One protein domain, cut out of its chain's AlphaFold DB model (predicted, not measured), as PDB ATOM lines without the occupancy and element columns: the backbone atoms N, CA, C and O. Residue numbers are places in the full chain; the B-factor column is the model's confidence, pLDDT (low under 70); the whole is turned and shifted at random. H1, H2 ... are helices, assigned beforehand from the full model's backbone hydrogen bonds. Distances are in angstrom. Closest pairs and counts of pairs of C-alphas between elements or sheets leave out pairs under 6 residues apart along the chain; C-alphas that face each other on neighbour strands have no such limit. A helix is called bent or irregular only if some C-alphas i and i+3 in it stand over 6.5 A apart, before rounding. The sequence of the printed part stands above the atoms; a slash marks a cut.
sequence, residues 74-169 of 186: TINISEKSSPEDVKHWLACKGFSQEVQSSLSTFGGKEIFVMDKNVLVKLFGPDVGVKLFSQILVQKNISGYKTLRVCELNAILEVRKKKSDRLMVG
ATOM      1  N   THR A  74      -3.030  41.881 -10.126       60.12
ATOM      2  CA  THR A  74      -3.196  42.247  -8.730       60.12
ATOM      3  C   THR A  74      -1.942  41.730  -8.065       60.12
ATOM      4  O   THR A  74      -1.915  40.664  -7.464       60.12
ATOM      5  N   ILE A  75      -0.851  42.458  -8.289       74.25
ATOM      6  CA  ILE A  75       0.442  42.148  -7.717       74.25
ATOM      7  C   ILE A  75       0.207  42.225  -6.225       74.25
ATOM      8  O   ILE A  75      -0.298  43.234  -5.717       74.25
ATOM      9  N   ASN A  76       0.453  41.100  -5.576       78.38
ATOM     10  CA  ASN A  76       0.300  40.888  -4.156       78.38
ATOM     11  C   ASN A  76       1.692  40.582  -3.619       78.38
ATOM     12  O   ASN A  76       2.475  39.904  -4.284       78.38
ATOM     13  N   ILE A  77       1.993  41.099  -2.437       80.75
ATOM     14  CA  ILE A  77       3.276  40.863  -1.776       80.75
ATOM     15  C   ILE A  77       3.089  39.810  -0.687       80.75
ATOM     16  O   ILE A  77       2.054  39.756  -0.024       80.75
ATOM     17  N   SER A  78       4.092  38.958  -0.523       78.94
ATOM     18  CA  SER A  78       4.173  37.933   0.514       78.94
ATOM     19  C   SER A  78       5.422  38.166   1.368       78.94
ATOM     20  O   SER A  78       6.278  38.983   1.034       78.94
ATOM     21  N   GLU A  79       5.563  37.432   2.472       75.50
ATOM     22  CA  GLU A  79       6.711  37.551   3.385       75.50
ATOM     23  C   GLU A  79       8.060  37.352   2.670       75.50
ATOM     24  O   GLU A  79       9.056  37.972   3.037       75.50
ATOM     25  N   LYS A  80       8.088  36.517   1.626       75.12
ATOM     26  CA  LYS A  80       9.295  36.184   0.854       75.12
ATOM     27  C   LYS A  80       9.518  37.076  -0.376       75.12
ATOM     28  O   LYS A  80      10.394  36.768  -1.178       75.12
ATOM     29  N   SER A  81       8.715  38.125  -0.560       78.19
ATOM     30  CA  SER A  81       8.816  39.009  -1.726       78.19
ATOM     31  C   SER A  81      10.090  39.854  -1.701       78.19
ATOM     32  O   SER A  81      10.488  40.369  -0.650       78.19
ATOM     33  N   SER A  82      10.695  40.008  -2.879       81.44
ATOM     34  CA  SER A  82      11.884  40.830  -3.106       81.44
ATOM     35  C   SER A  82      11.560  42.326  -2.940       81.44
ATOM     36  O   SER A  82      10.417  42.731  -3.175       81.44
ATOM     37  N   PRO A  83      12.538  43.178  -2.581       83.44
ATOM     38  CA  PRO A  83      12.381  44.635  -2.633       83.44
ATOM     39  C   PRO A  83      11.899  45.161  -3.999       83.44
ATOM     40  O   PRO A  83      11.175  46.158  -4.056       83.44
ATOM     41  N   GLU A  84      12.235  44.487  -5.104       82.25
ATOM     42  CA  GLU A  84      11.707  44.855  -6.427       82.25
ATOM     43  C   GLU A  84      10.201  44.591  -6.556       82.25
ATOM     44  O   GLU A  84       9.470  45.448  -7.058       82.25
ATOM     45  N   ASP A  85       9.711  43.462  -6.032       84.19
ATOM     46  CA  ASP A  85       8.281  43.126  -6.043       84.19
ATOM     47  C   ASP A  85       7.476  44.140  -5.229       84.19
ATOM     48  O   ASP A  85       6.381  44.551  -5.613       84.19
ATOM     49  N   VAL A  86       8.038  44.580  -4.102       84.75
ATOM     50  CA  VAL A  86       7.475  45.637  -3.259       84.75
ATOM     51  C   VAL A  86       7.399  46.954  -4.025       84.75
ATOM     52  O   VAL A  86       6.365  47.626  -3.997       84.75
ATOM     53  N   LYS A  87       8.471  47.337  -4.724       85.06
ATOM     54  CA  LYS A  87       8.501  48.560  -5.531       85.06
ATOM     55  C   LYS A  87       7.440  48.512  -6.629       85.06
ATOM     56  O   LYS A  87       6.671  49.459  -6.787       85.06
ATOM     57  N   HIS A  88       7.340  47.386  -7.331       85.12
ATOM     58  CA  HIS A  88       6.323  47.176  -8.356       85.12
ATOM     59  C   HIS A  88       4.905  47.185  -7.760       85.12
ATOM     60  O   HIS A  88       3.974  47.744  -8.348       85.12
ATOM     61  N   TRP A  89       4.722  46.618  -6.568       87.12
ATOM     62  CA  TRP A  89       3.458  46.657  -5.842       87.12
ATOM     63  C   TRP A  89       3.037  48.089  -5.506       87.12
ATOM     64  O   TRP A  89       1.886  48.453  -5.748       87.12
ATOM     65  N   LEU A  90       3.959  48.915  -5.008       86.94
ATOM     66  CA  LEU A  90       3.704  50.325  -4.705       86.94
ATOM     67  C   LEU A  90       3.386  51.134  -5.969       86.94
ATOM     68  O   LEU A  90       2.453  51.941  -5.956       86.94
ATOM     69  N   ALA A  91       4.105  50.878  -7.066       85.62
ATOM     70  CA  ALA A  91       3.871  51.520  -8.357       85.62
ATOM     71  C   ALA A  91       2.470  51.208  -8.904       85.62
ATOM     72  O   ALA A  91       1.727  52.123  -9.255       85.62
ATOM     73  N   CYS A  92       2.046  49.940  -8.875       83.56
ATOM     74  CA  CYS A  92       0.698  49.545  -9.295       83.56
ATOM     75  C   CYS A  92      -0.421  50.150  -8.440       83.56
ATOM     76  O   CYS A  92      -1.565  50.201  -8.883       83.56
ATOM     77  N   LYS A  93      -0.126  50.556  -7.202       82.62
ATOM     78  CA  LYS A  93      -1.107  51.154  -6.282       82.62
ATOM     79  C   LYS A  93      -1.140  52.680  -6.381       82.62
ATOM     80  O   LYS A  93      -2.010  53.294  -5.773       82.62
ATOM     81  N   GLY A  94      -0.243  53.282  -7.164       83.19
ATOM     82  CA  GLY A  94      -0.205  54.725  -7.394       83.19
ATOM     83  C   GLY A  94       0.443  55.520  -6.259       83.19
ATOM     84  O   GLY A  94       0.131  56.696  -6.087       83.19
ATOM     85  N   PHE A  95       1.329  54.908  -5.466       86.12
ATOM     86  CA  PHE A  95       2.101  55.647  -4.463       86.12
ATOM     87  C   PHE A  95       3.199  56.500  -5.120       86.12
ATOM     88  O   PHE A  95       3.762  56.116  -6.145       86.12
ATOM     89  N   SER A  96       3.525  57.644  -4.508       85.62
ATOM     90  CA  SER A  96       4.578  58.555  -4.986       85.62
ATOM     91  C   SER A  96       5.950  57.869  -5.088       85.62
ATOM     92  O   SER A  96       6.256  56.949  -4.327       85.62
ATOM     93  N   GLN A  97       6.802  58.353  -5.996       84.88
ATOM     94  CA  GLN A  97       8.177  57.868  -6.199       84.88
ATOM     95  C   GLN A  97       9.031  57.943  -4.920       84.88
ATOM     96  O   GLN A  97       9.886  57.088  -4.690       84.88
ATOM     97  N   GLU A  98       8.764  58.919  -4.050       84.25
ATOM     98  CA  GLU A  98       9.443  59.081  -2.755       84.25
ATOM     99  C   GLU A  98       9.154  57.909  -1.800       84.25
ATOM    100  O   GLU A  98      10.054  57.360  -1.155       84.25
ATOM    101  N   VAL A  99       7.898  57.459  -1.784       85.00
ATOM    102  CA  VAL A  99       7.443  56.293  -1.018       85.00
ATOM    103  C   VAL A  99       8.064  55.025  -1.595       85.00
ATOM    104  O   VAL A  99       8.603  54.205  -0.856       85.00
ATOM    105  N   GLN A 100       8.053  54.885  -2.922       86.06
ATOM    106  CA  GLN A 100       8.647  53.737  -3.609       86.06
ATOM    107  C   GLN A 100      10.146  53.599  -3.320       86.06
ATOM    108  O   GLN A 100      10.601  52.500  -3.030       86.06
ATOM    109  N   SER A 101      10.891  54.706  -3.352       84.06
ATOM    110  CA  SER A 101      12.342  54.721  -3.118       84.06
ATOM    111  C   SER A 101      12.701  54.409  -1.664       84.06
ATOM    112  O   SER A 101      13.662  53.697  -1.386       84.06
ATOM    113  N   SER A 102      11.900  54.905  -0.722       83.88
ATOM    114  CA  SER A 102      12.119  54.642   0.702       83.88
ATOM    115  C   SER A 102      11.800  53.190   1.061       83.88
ATOM    116  O   SER A 102      12.551  52.553   1.799       83.88
ATOM    117  N   LEU A 103      10.704  52.641   0.520       81.88
ATOM    118  CA  LEU A 103      10.300  51.260   0.783       81.88
ATOM    119  C   LEU A 103      11.059  50.218  -0.043       81.88
ATOM    120  O   LEU A 103      11.113  49.078   0.396       81.88
ATOM    121  N   SER A 104      11.689  50.572  -1.167       77.75
ATOM    122  CA  SER A 104      12.477  49.617  -1.963       77.75
ATOM    123  C   SER A 104      13.717  49.084  -1.244       77.75
ATOM    124  O   SER A 104      14.324  48.133  -1.716       77.75
ATOM    125  N   THR A 105      14.109  49.683  -0.119       82.94
ATOM    126  CA  THR A 105      15.198  49.158   0.721       82.94
ATOM    127  C   THR A 105      14.720  48.017   1.626       82.94
ATOM    128  O   THR A 105      15.529  47.209   2.070       82.94
ATOM    129  N   PHE A 106      13.413  47.932   1.886       81.50
ATOM    130  CA  PHE A 106      12.808  46.948   2.780       81.50
ATOM    131  C   PHE A 106      12.125  45.844   1.959       81.50
ATOM    132  O   PHE A 106      11.325  46.113   1.063       81.50
ATOM    133  N   GLY A 107      12.414  44.582   2.266       83.44
ATOM    134  CA  GLY A 107      11.747  43.428   1.671       83.44
ATOM    135  C   GLY A 107      10.338  43.197   2.227       83.44
ATOM    136  O   GLY A 107       9.870  43.881   3.146       83.44
ATOM    137  N   GLY A 108       9.649  42.175   1.705       82.12
ATOM    138  CA  GLY A 108       8.273  41.849   2.111       82.12
ATOM    139  C   GLY A 108       8.117  41.601   3.618       82.12
ATOM    140  O   GLY A 108       7.185  42.107   4.245       82.12
ATOM    141  N   LYS A 109       9.071  40.890   4.230       82.81
ATOM    142  CA  LYS A 109       9.076  40.606   5.672       82.81
ATOM    143  C   LYS A 109       9.192  41.869   6.525       82.81
ATOM    144  O   LYS A 109       8.459  42.017   7.499       82.81
ATOM    145  N   GLU A 110      10.090  42.780   6.173       85.31
ATOM    146  CA  GLU A 110      10.343  44.000   6.951       85.31
ATOM    147  C   GLU A 110       9.144  44.946   6.895       85.31
ATOM    148  O   GLU A 110       8.721  45.473   7.922       85.31
ATOM    149  N   ILE A 111       8.516  45.075   5.726       85.56
ATOM    150  CA  ILE A 111       7.295  45.869   5.543       85.56
ATOM    151  C   ILE A 111       6.129  45.282   6.332       85.56
ATOM    152  O   ILE A 111       5.305  46.016   6.878       85.56
ATOM    153  N   PHE A 112       6.060  43.955   6.438       84.25
ATOM    154  CA  PHE A 112       5.045  43.300   7.251       84.25
ATOM    155  C   PHE A 112       5.305  43.455   8.752       84.25
ATOM    156  O   PHE A 112       4.351  43.491   9.529       84.25
ATOM    157  N   VAL A 113       6.551  43.605   9.186       84.44
ATOM    158  CA  VAL A 113       6.871  43.881  10.594       84.44
ATOM    159  C   VAL A 113       6.704  45.367  10.936       84.44
ATOM    160  O   VAL A 113       6.421  45.694  12.083       84.44
ATOM    161  N   MET A 114       6.815  46.264   9.954       82.94
ATOM    162  CA  MET A 114       6.769  47.709  10.175       82.94
ATOM    163  C   MET A 114       5.431  48.190  10.765       82.94
ATOM    164  O   MET A 114       4.342  47.867  10.278       82.94
ATOM    165  N   ASP A 115       5.529  49.013  11.812       84.25
ATOM    166  CA  ASP A 115       4.381  49.601  12.497       84.25
ATOM    167  C   ASP A 115       3.827  50.836  11.778       84.25
ATOM    168  O   ASP A 115       4.553  51.632  11.173       84.25
ATOM    169  N   LYS A 116       2.519  51.063  11.952       85.38
ATOM    170  CA  LYS A 116       1.797  52.239  11.438       85.38
ATOM    171  C   LYS A 116       2.488  53.560  11.800       85.38
ATOM    172  O   LYS A 116       2.544  54.470  10.979       85.38
ATOM    173  N   ASN A 117       3.022  53.660  13.017       86.62
ATOM    174  CA  ASN A 117       3.654  54.879  13.526       86.62
ATOM    175  C   ASN A 117       4.916  55.255  12.736       86.62
ATOM    176  O   ASN A 117       5.164  56.436  12.505       86.62
ATOM    177  N   VAL A 118       5.687  54.258  12.294       86.06
ATOM    178  CA  VAL A 118       6.897  54.472  11.489       86.06
ATOM    179  C   VAL A 118       6.512  54.968  10.097       86.06
ATOM    180  O   VAL A 118       7.046  55.973   9.637       86.06
ATOM    181  N   LEU A 119       5.512  54.340   9.472       86.31
ATOM    182  CA  LEU A 119       5.008  54.739   8.153       86.31
ATOM    183  C   LEU A 119       4.433  56.162   8.154       86.31
ATOM    184  O   LEU A 119       4.701  56.940   7.243       86.31
ATOM    185  N   VAL A 120       3.675  56.524   9.194       87.69
ATOM    186  CA  VAL A 120       3.118  57.878   9.352       87.69
ATOM    187  C   VAL A 120       4.211  58.918   9.590       87.69
ATOM    188  O   VAL A 120       4.106  60.033   9.089       87.69
ATOM    189  N   LYS A 121       5.275  58.568  10.320       86.69
ATOM    190  CA  LYS A 121       6.401  59.478  10.556       86.69
ATOM    191  C   LYS A 121       7.213  59.741   9.284       86.69
ATOM    192  O   LYS A 121       7.706  60.851   9.122       86.69
ATOM    193  N   LEU A 122       7.351  58.744   8.410       83.88
ATOM    194  CA  LEU A 122       8.141  58.847   7.179       83.88
ATOM    195  C   LEU A 122       7.381  59.518   6.027       83.88
ATOM    196  O   LEU A 122       7.958  60.342   5.333       83.88
ATOM    197  N   PHE A 123       6.097  59.197   5.831       85.06
ATOM    198  CA  PHE A 123       5.319  59.648   4.660       85.06
ATOM    199  C   PHE A 123       4.158  60.588   5.010       85.06
ATOM    200  O   PHE A 123       3.359  60.953   4.148       85.06
ATOM    201  N   GLY A 124       4.032  60.960   6.283       88.19
ATOM    202  CA  GLY A 124       2.923  61.754   6.792       88.19
ATOM    203  C   GLY A 124       1.659  60.932   7.096       88.19
ATOM    204  O   GLY A 124       1.557  59.744   6.768       88.19
ATOM    205  N   PRO A 125       0.665  61.558   7.747       87.62
ATOM    206  CA  PRO A 125      -0.526  60.867   8.241       87.62
ATOM    207  C   PRO A 125      -1.429  60.328   7.129       87.62
ATOM    208  O   PRO A 125      -1.919  59.210   7.257       87.62
ATOM    209  N   ASP A 126      -1.628  61.061   6.032       87.12
ATOM    210  CA  ASP A 126      -2.539  60.627   4.963       87.12
ATOM    211  C   ASP A 126      -1.992  59.406   4.201       87.12
ATOM    212  O   ASP A 126      -2.655  58.372   4.086       87.12
ATOM    213  N   VAL A 127      -0.738  59.483   3.749       87.38
ATOM    214  CA  VAL A 127      -0.098  58.410   2.976       87.38
ATOM    215  C   VAL A 127       0.251  57.220   3.868       87.38
ATOM    216  O   VAL A 127      -0.013  56.077   3.493       87.38
ATOM    217  N   GLY A 128       0.785  57.460   5.070       86.88
ATOM    218  CA  GLY A 128       1.183  56.400   5.996       86.88
ATOM    219  C   GLY A 128       0.008  55.537   6.465       86.88
ATOM    220  O   GLY A 128       0.130  54.313   6.531       86.88
ATOM    221  N   VAL A 129      -1.159  56.142   6.729       88.38
ATOM    222  CA  VAL A 129      -2.380  55.397   7.087       88.38
ATOM    223  C   VAL A 129      -2.871  54.553   5.910       88.38
ATOM    224  O   VAL A 129      -3.178  53.372   6.100       88.38
ATOM    225  N   LYS A 130      -2.908  55.122   4.698       88.56
ATOM    226  CA  LYS A 130      -3.300  54.400   3.476       88.56
ATOM    227  C   LYS A 130      -2.379  53.212   3.215       88.56
ATOM    228  O   LYS A 130      -2.858  52.102   2.991       88.56
ATOM    229  N   LEU A 131      -1.069  53.421   3.307       88.56
ATOM    230  CA  LEU A 131      -0.064  52.385   3.097       88.56
ATOM    231  C   LEU A 131      -0.186  51.259   4.130       88.56
ATOM    232  O   LEU A 131      -0.233  50.090   3.754       88.56
ATOM    233  N   PHE A 132      -0.343  51.594   5.415       88.06
ATOM    234  CA  PHE A 132      -0.563  50.597   6.463       88.06
ATOM    235  C   PHE A 132      -1.838  49.775   6.226       88.06
ATOM    236  O   PHE A 132      -1.821  48.556   6.386       88.06
ATOM    237  N   SER A 133      -2.930  50.415   5.794       89.81
ATOM    238  CA  SER A 133      -4.170  49.710   5.451       89.81
ATOM    239  C   SER A 133      -3.966  48.723   4.302       89.81
ATOM    240  O   SER A 133      -4.472  47.605   4.360       89.81
ATOM    241  N   GLN A 134      -3.204  49.100   3.273       88.56
ATOM    242  CA  GLN A 134      -2.917  48.205   2.152       88.56
ATOM    243  C   GLN A 134      -2.009  47.042   2.559       88.56
ATOM    244  O   GLN A 134      -2.274  45.898   2.191       88.56
ATOM    245  N   ILE A 135      -0.990  47.301   3.379       86.88
ATOM    246  CA  ILE A 135      -0.138  46.253   3.956       86.88
ATOM    247  C   ILE A 135      -0.981  45.293   4.802       86.88
ATOM    248  O   ILE A 135      -0.794  44.082   4.730       86.88
ATOM    249  N   LEU A 136      -1.948  45.800   5.572       86.62
ATOM    250  CA  LEU A 136      -2.848  44.968   6.367       86.62
ATOM    251  C   LEU A 136      -3.719  44.062   5.489       86.62
ATOM    252  O   LEU A 136      -3.864  42.880   5.790       86.62
ATOM    253  N   VAL A 137      -4.266  44.577   4.387       86.88
ATOM    254  CA  VAL A 137      -5.001  43.755   3.413       86.88
ATOM    255  C   VAL A 137      -4.095  42.656   2.852       86.88
ATOM    256  O   VAL A 137      -4.480  41.490   2.851       86.88
ATOM    257  N   GLN A 138      -2.861  42.991   2.472       85.06
ATOM    258  CA  GLN A 138      -1.891  42.014   1.967       85.06
ATOM    259  C   GLN A 138      -1.495  40.969   3.019       85.06
ATOM    260  O   GLN A 138      -1.397  39.791   2.687       85.06
ATOM    261  N   LYS A 139      -1.355  41.343   4.296       84.50
ATOM    262  CA  LYS A 139      -1.132  40.398   5.407       84.50
ATOM    263  C   LYS A 139      -2.270  39.389   5.539       84.50
ATOM    264  O   LYS A 139      -2.015  38.203   5.729       84.50
ATOM    265  N   ASN A 140      -3.514  39.850   5.411       81.06
ATOM    266  CA  ASN A 140      -4.684  38.974   5.466       81.06
ATOM    267  C   ASN A 140      -4.745  38.034   4.253       81.06
ATOM    268  O   ASN A 140      -5.002  36.847   4.423       81.06
ATOM    269  N   ILE A 141      -4.462  38.541   3.048       79.12
ATOM    270  CA  ILE A 141      -4.467  37.740   1.810       79.12
ATOM    271  C   ILE A 141      -3.343  36.697   1.815       79.12
ATOM    272  O   ILE A 141      -3.574  35.540   1.484       79.12
ATOM    273  N   SER A 142      -2.132  37.093   2.211       74.69
ATOM    274  CA  SER A 142      -0.959  36.206   2.265       74.69
ATOM    275  C   SER A 142      -0.993  35.220   3.436       74.69
ATOM    276  O   SER A 142      -0.137  34.341   3.520       74.69
ATOM    277  N   GLY A 143      -1.967  35.349   4.344       69.25
ATOM    278  CA  GLY A 143      -2.051  34.522   5.542       69.25
ATOM    279  C   GLY A 143      -0.873  34.737   6.491       69.25
ATOM    280  O   GLY A 143      -0.512  33.809   7.214       69.25
ATOM    281  N   TYR A 144      -0.269  35.933   6.492       70.56
ATOM    282  CA  TYR A 144       0.843  36.276   7.375       70.56
ATOM    283  C   TYR A 144       0.389  36.186   8.835       70.56
ATOM    284  O   TYR A 144      -0.223  37.100   9.394       70.56
ATOM    285  N   LYS A 145       0.673  35.045   9.459       66.50
ATOM    286  CA  LYS A 145       0.446  34.822  10.880       66.50
ATOM    287  C   LYS A 145       1.693  35.279  11.614       66.50
ATOM    288  O   LYS A 145       2.786  34.777  11.381       66.50
ATOM    289  N   THR A 146       1.518  36.227  12.530       67.38
ATOM    290  CA  THR A 146       2.587  36.539  13.483       67.38
ATOM    291  C   THR A 146       2.977  35.262  14.232       67.38
ATOM    292  O   THR A 146       2.116  34.425  14.510       67.38
ATOM    293  N   LEU A 147       4.258  35.113  14.580       61.31
ATOM    294  CA  LEU A 147       4.765  33.928  15.288       61.31
ATOM    295  C   LEU A 147       3.924  33.597  16.537       61.31
ATOM    296  O   LEU A 147       3.562  32.443  16.747       61.31
ATOM    297  N   ARG A 148       3.466  34.630  17.261       61.03
ATOM    298  CA  ARG A 148       2.555  34.503  18.414       61.03
ATOM    299  C   ARG A 148       1.228  33.807  18.093       61.03
ATOM    300  O   ARG A 148       0.711  33.059  18.915       61.03
ATOM    301  N   VAL A 149       0.653  34.052  16.916       65.88
ATOM    302  CA  VAL A 149      -0.611  33.425  16.491       65.88
ATOM    303  C   VAL A 149      -0.388  31.963  16.102       65.88
ATOM    304  O   VAL A 149      -1.248  31.126  16.365       65.88
ATOM    305  N   CYS A 150       0.761  31.627  15.512       67.12
ATOM    306  CA  CYS A 150       1.126  30.238  15.227       67.12
ATOM    307  C   CYS A 150       1.312  29.429  16.516       67.12
ATOM    308  O   CYS A 150       0.731  28.354  16.645       67.12
ATOM    309  N   GLU A 151       2.046  29.975  17.486       71.06
ATOM    310  CA  GLU A 151       2.248  29.362  18.805       71.06
ATOM    311  C   GLU A 151       0.922  29.158  19.543       71.06
ATOM    312  O   GLU A 151       0.626  28.054  19.994       71.06
ATOM    313  N   LEU A 152       0.078  30.194  19.612       78.38
ATOM    314  CA  LEU A 152      -1.233  30.094  20.250       78.38
ATOM    315  C   LEU A 152      -2.102  29.014  19.596       78.38
ATOM    316  O   LEU A 152      -2.677  28.196  20.310       78.38
ATOM    317  N   ASN A 153      -2.176  28.977  18.263       77.81
ATOM    318  CA  ASN A 153      -2.946  27.958  17.548       77.81
ATOM    319  C   ASN A 153      -2.425  26.548  17.832       77.81
ATOM    320  O   ASN A 153      -3.228  25.661  18.107       77.81
ATOM    321  N   ALA A 154      -1.106  26.348  17.854       81.38
ATOM    322  CA  ALA A 154      -0.515  25.059  18.203       81.38
ATOM    323  C   ALA A 154      -0.916  24.623  19.623       81.38
ATOM    324  O   ALA A 154      -1.325  23.483  19.843       81.38
ATOM    325  N   ILE A 155      -0.880  25.543  20.591       84.94
ATOM    326  CA  ILE A 155      -1.307  25.256  21.963       84.94
ATOM    327  C   ILE A 155      -2.819  24.952  22.016       84.94
ATOM    328  O   ILE A 155      -3.240  24.026  22.717       84.94
ATOM    329  N   LEU A 156      -3.651  25.704  21.289       87.56
ATOM    330  CA  LEU A 156      -5.098  25.475  21.217       87.56
ATOM    331  C   LEU A 156      -5.431  24.116  20.588       87.56
ATOM    332  O   LEU A 156      -6.289  23.406  21.108       87.56
ATOM    333  N   GLU A 157      -4.724  23.709  19.533       85.88
ATOM    334  CA  GLU A 157      -4.878  22.393  18.905       85.88
ATOM    335  C   GLU A 157      -4.519  21.252  19.858       85.88
ATOM    336  O   GLU A 157      -5.243  20.258  19.928       85.88
ATOM    337  N   VAL A 158      -3.442  21.398  20.636       84.00
ATOM    338  CA  VAL A 158      -3.062  20.418  21.666       84.00
ATOM    339  C   VAL A 158      -4.167  20.279  22.715       84.00
ATOM    340  O   VAL A 158      -4.530  19.163  23.093       84.00
ATOM    341  N   ARG A 159      -4.753  21.395  23.164       82.50
ATOM    342  CA  ARG A 159      -5.853  21.375  24.142       82.50
ATOM    343  C   ARG A 159      -7.139  20.791  23.566       82.50
ATOM    344  O   ARG A 159      -7.785  20.003  24.252       82.50
ATOM    345  N   LYS A 160      -7.470  21.111  22.315       82.62
ATOM    346  CA  LYS A 160      -8.622  20.537  21.614       82.62
ATOM    347  C   LYS A 160      -8.493  19.019  21.505       82.62
ATOM    348  O   LYS A 160      -9.385  18.308  21.942       82.62
ATOM    349  N   LYS A 161      -7.337  18.514  21.055       78.75
ATOM    350  CA  LYS A 161      -7.065  17.067  20.989       78.75
ATOM    351  C   LYS A 161      -7.181  16.388  22.353       78.75
ATOM    352  O   LYS A 161      -7.656  15.261  22.427       78.75
ATOM    353  N   LYS A 162      -6.765  17.056  23.436       77.62
ATOM    354  CA  LYS A 162      -6.944  16.537  24.800       77.62
ATOM    355  C   LYS A 162      -8.424  16.446  25.183       77.62
ATOM    356  O   LYS A 162      -8.814  15.436  25.751       77.62
ATOM    357  N   SER A 163      -9.228  17.454  24.849       74.44
ATOM    358  CA  SER A 163     -10.682  17.441  25.059       74.44
ATOM    359  C   SER A 163     -11.364  16.335  24.248       74.44
ATOM    360  O   SER A 163     -12.123  15.547  24.801       74.44
ATOM    361  N   ASP A 164     -11.031  16.222  22.963       69.94
ATOM    362  CA  ASP A 164     -11.616  15.228  22.056       69.94
ATOM    363  C   ASP A 164     -11.221  13.796  22.471       69.94
ATOM    364  O   ASP A 164     -12.041  12.883  22.441       69.94
ATOM    365  N   ARG A 165      -9.984  13.587  22.950       65.38
ATOM    366  CA  ARG A 165      -9.527  12.285  23.473       65.38
ATOM    367  C   ARG A 165     -10.279  11.857  24.734       65.38
ATOM    368  O   ARG A 165     -10.470  10.661  24.931       65.38
ATOM    369  N   LEU A 166     -10.699  12.804  25.574       59.88
ATOM    370  CA  LEU A 166     -11.506  12.510  26.762       59.88
ATOM    371  C   LEU A 166     -12.937  12.087  26.393       59.88
ATOM    372  O   LEU A 166     -13.517  11.294  27.120       59.88
ATOM    373  N   MET A 167     -13.464  12.510  25.238       58.03
ATOM    374  CA  MET A 167     -14.766  12.039  24.737       58.03
ATOM    375  C   MET A 167     -14.721  10.633  24.118       58.03
ATOM    376  O   MET A 167     -15.749   9.969  24.051       58.03
ATOM    377  N   VAL A 168     -13.552  10.157  23.677       57.69
ATOM    378  CA  VAL A 168     -13.402   8.828  23.045       57.69
ATOM    379  C   VAL A 168     -12.922   7.754  24.041       57.69
ATOM    380  O   VAL A 168     -13.096   6.561  23.803       57.69
ATOM    381  N   GLY A 169     -12.339   8.153  25.177       50.62
ATOM    382  CA  GLY A 169     -11.751   7.240  26.165       50.62
ATOM    383  C   GLY A 169     -12.735   6.494  27.078       50.62
ATOM    384  O   GLY A 169     -12.316   5.544  27.732       50.62
TER     385      GLY A 169
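AT A GLANCE: This is residues 74 to 169 of the 186 residues of the protein "SAM_3 domain-containing protein" of Helobdella robusta (UniProt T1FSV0). A small compact head of four helices, H1 to H4, has one long helix, H5, sticking out of it as an arm that makes much of the length. In the head, H1 and H2 form a helical hairpin, and H4 folds sharply back on itself at a kink near residue 123. The printed part has 96 residues with five named helices in the order H1 to H5, no named strand, and the class all helix. The whole is loose, with a radius of gyration of the C-alphas of 18.1 A and spans of 63 by 24 by 19 A.

HOW THE PARTS SIT: H4, residues 116 to 141, is irregular, with C-alphas 122 and 125 9.0 A apart and a kink of 141 degrees near residue 123. With residues 135 to 139 alone it only just touches H3, residues 108 to 113, with 3 pairs of C-alphas within 8 A; the closest are those of Phe 112 and Ile 135, 6.8 A apart. H2, residues 97 to 103, is close to H4 but not clearly touching, the closest C-alphas being those of Val 99 and Phe 123, 6.9 A apart. H1, residues 83 to 92, touches H2 in a hairpin, the closest C-alphas being those of Lys 87 and Gln 100, 5.5 A apart; they run opposite ways at a shallow tilt of 34.8 degrees, only just short of steep. H5, residues 147 to 168, touches no helix. Every O i to N i+4 pair is within hydrogen-bond range in H1, H2, H3 and H5; in H4, 19 of 22 are.

IN THESE COORDINATES: H4 measures 18.5 A from first to last C-alpha, H5 31.9 A, H1 14.3 A, H2 9.8 A and H3 8.8 A. H1 begins at C-alpha 83 (12.381, 44.635, -2.633), and H5 ends at C-alpha 168 (-13.402, 8.828, 23.045).

THE WHOLE: Residues 147 to 169 stand free; the body without them spans 28 by 22 by 20 A. The printed part has no cut, and its four links between helices are tight. Mean pLDDT of the printed part is 80.4, and residues 74, 143, 145 to 150 and 164 to 169 are under 70.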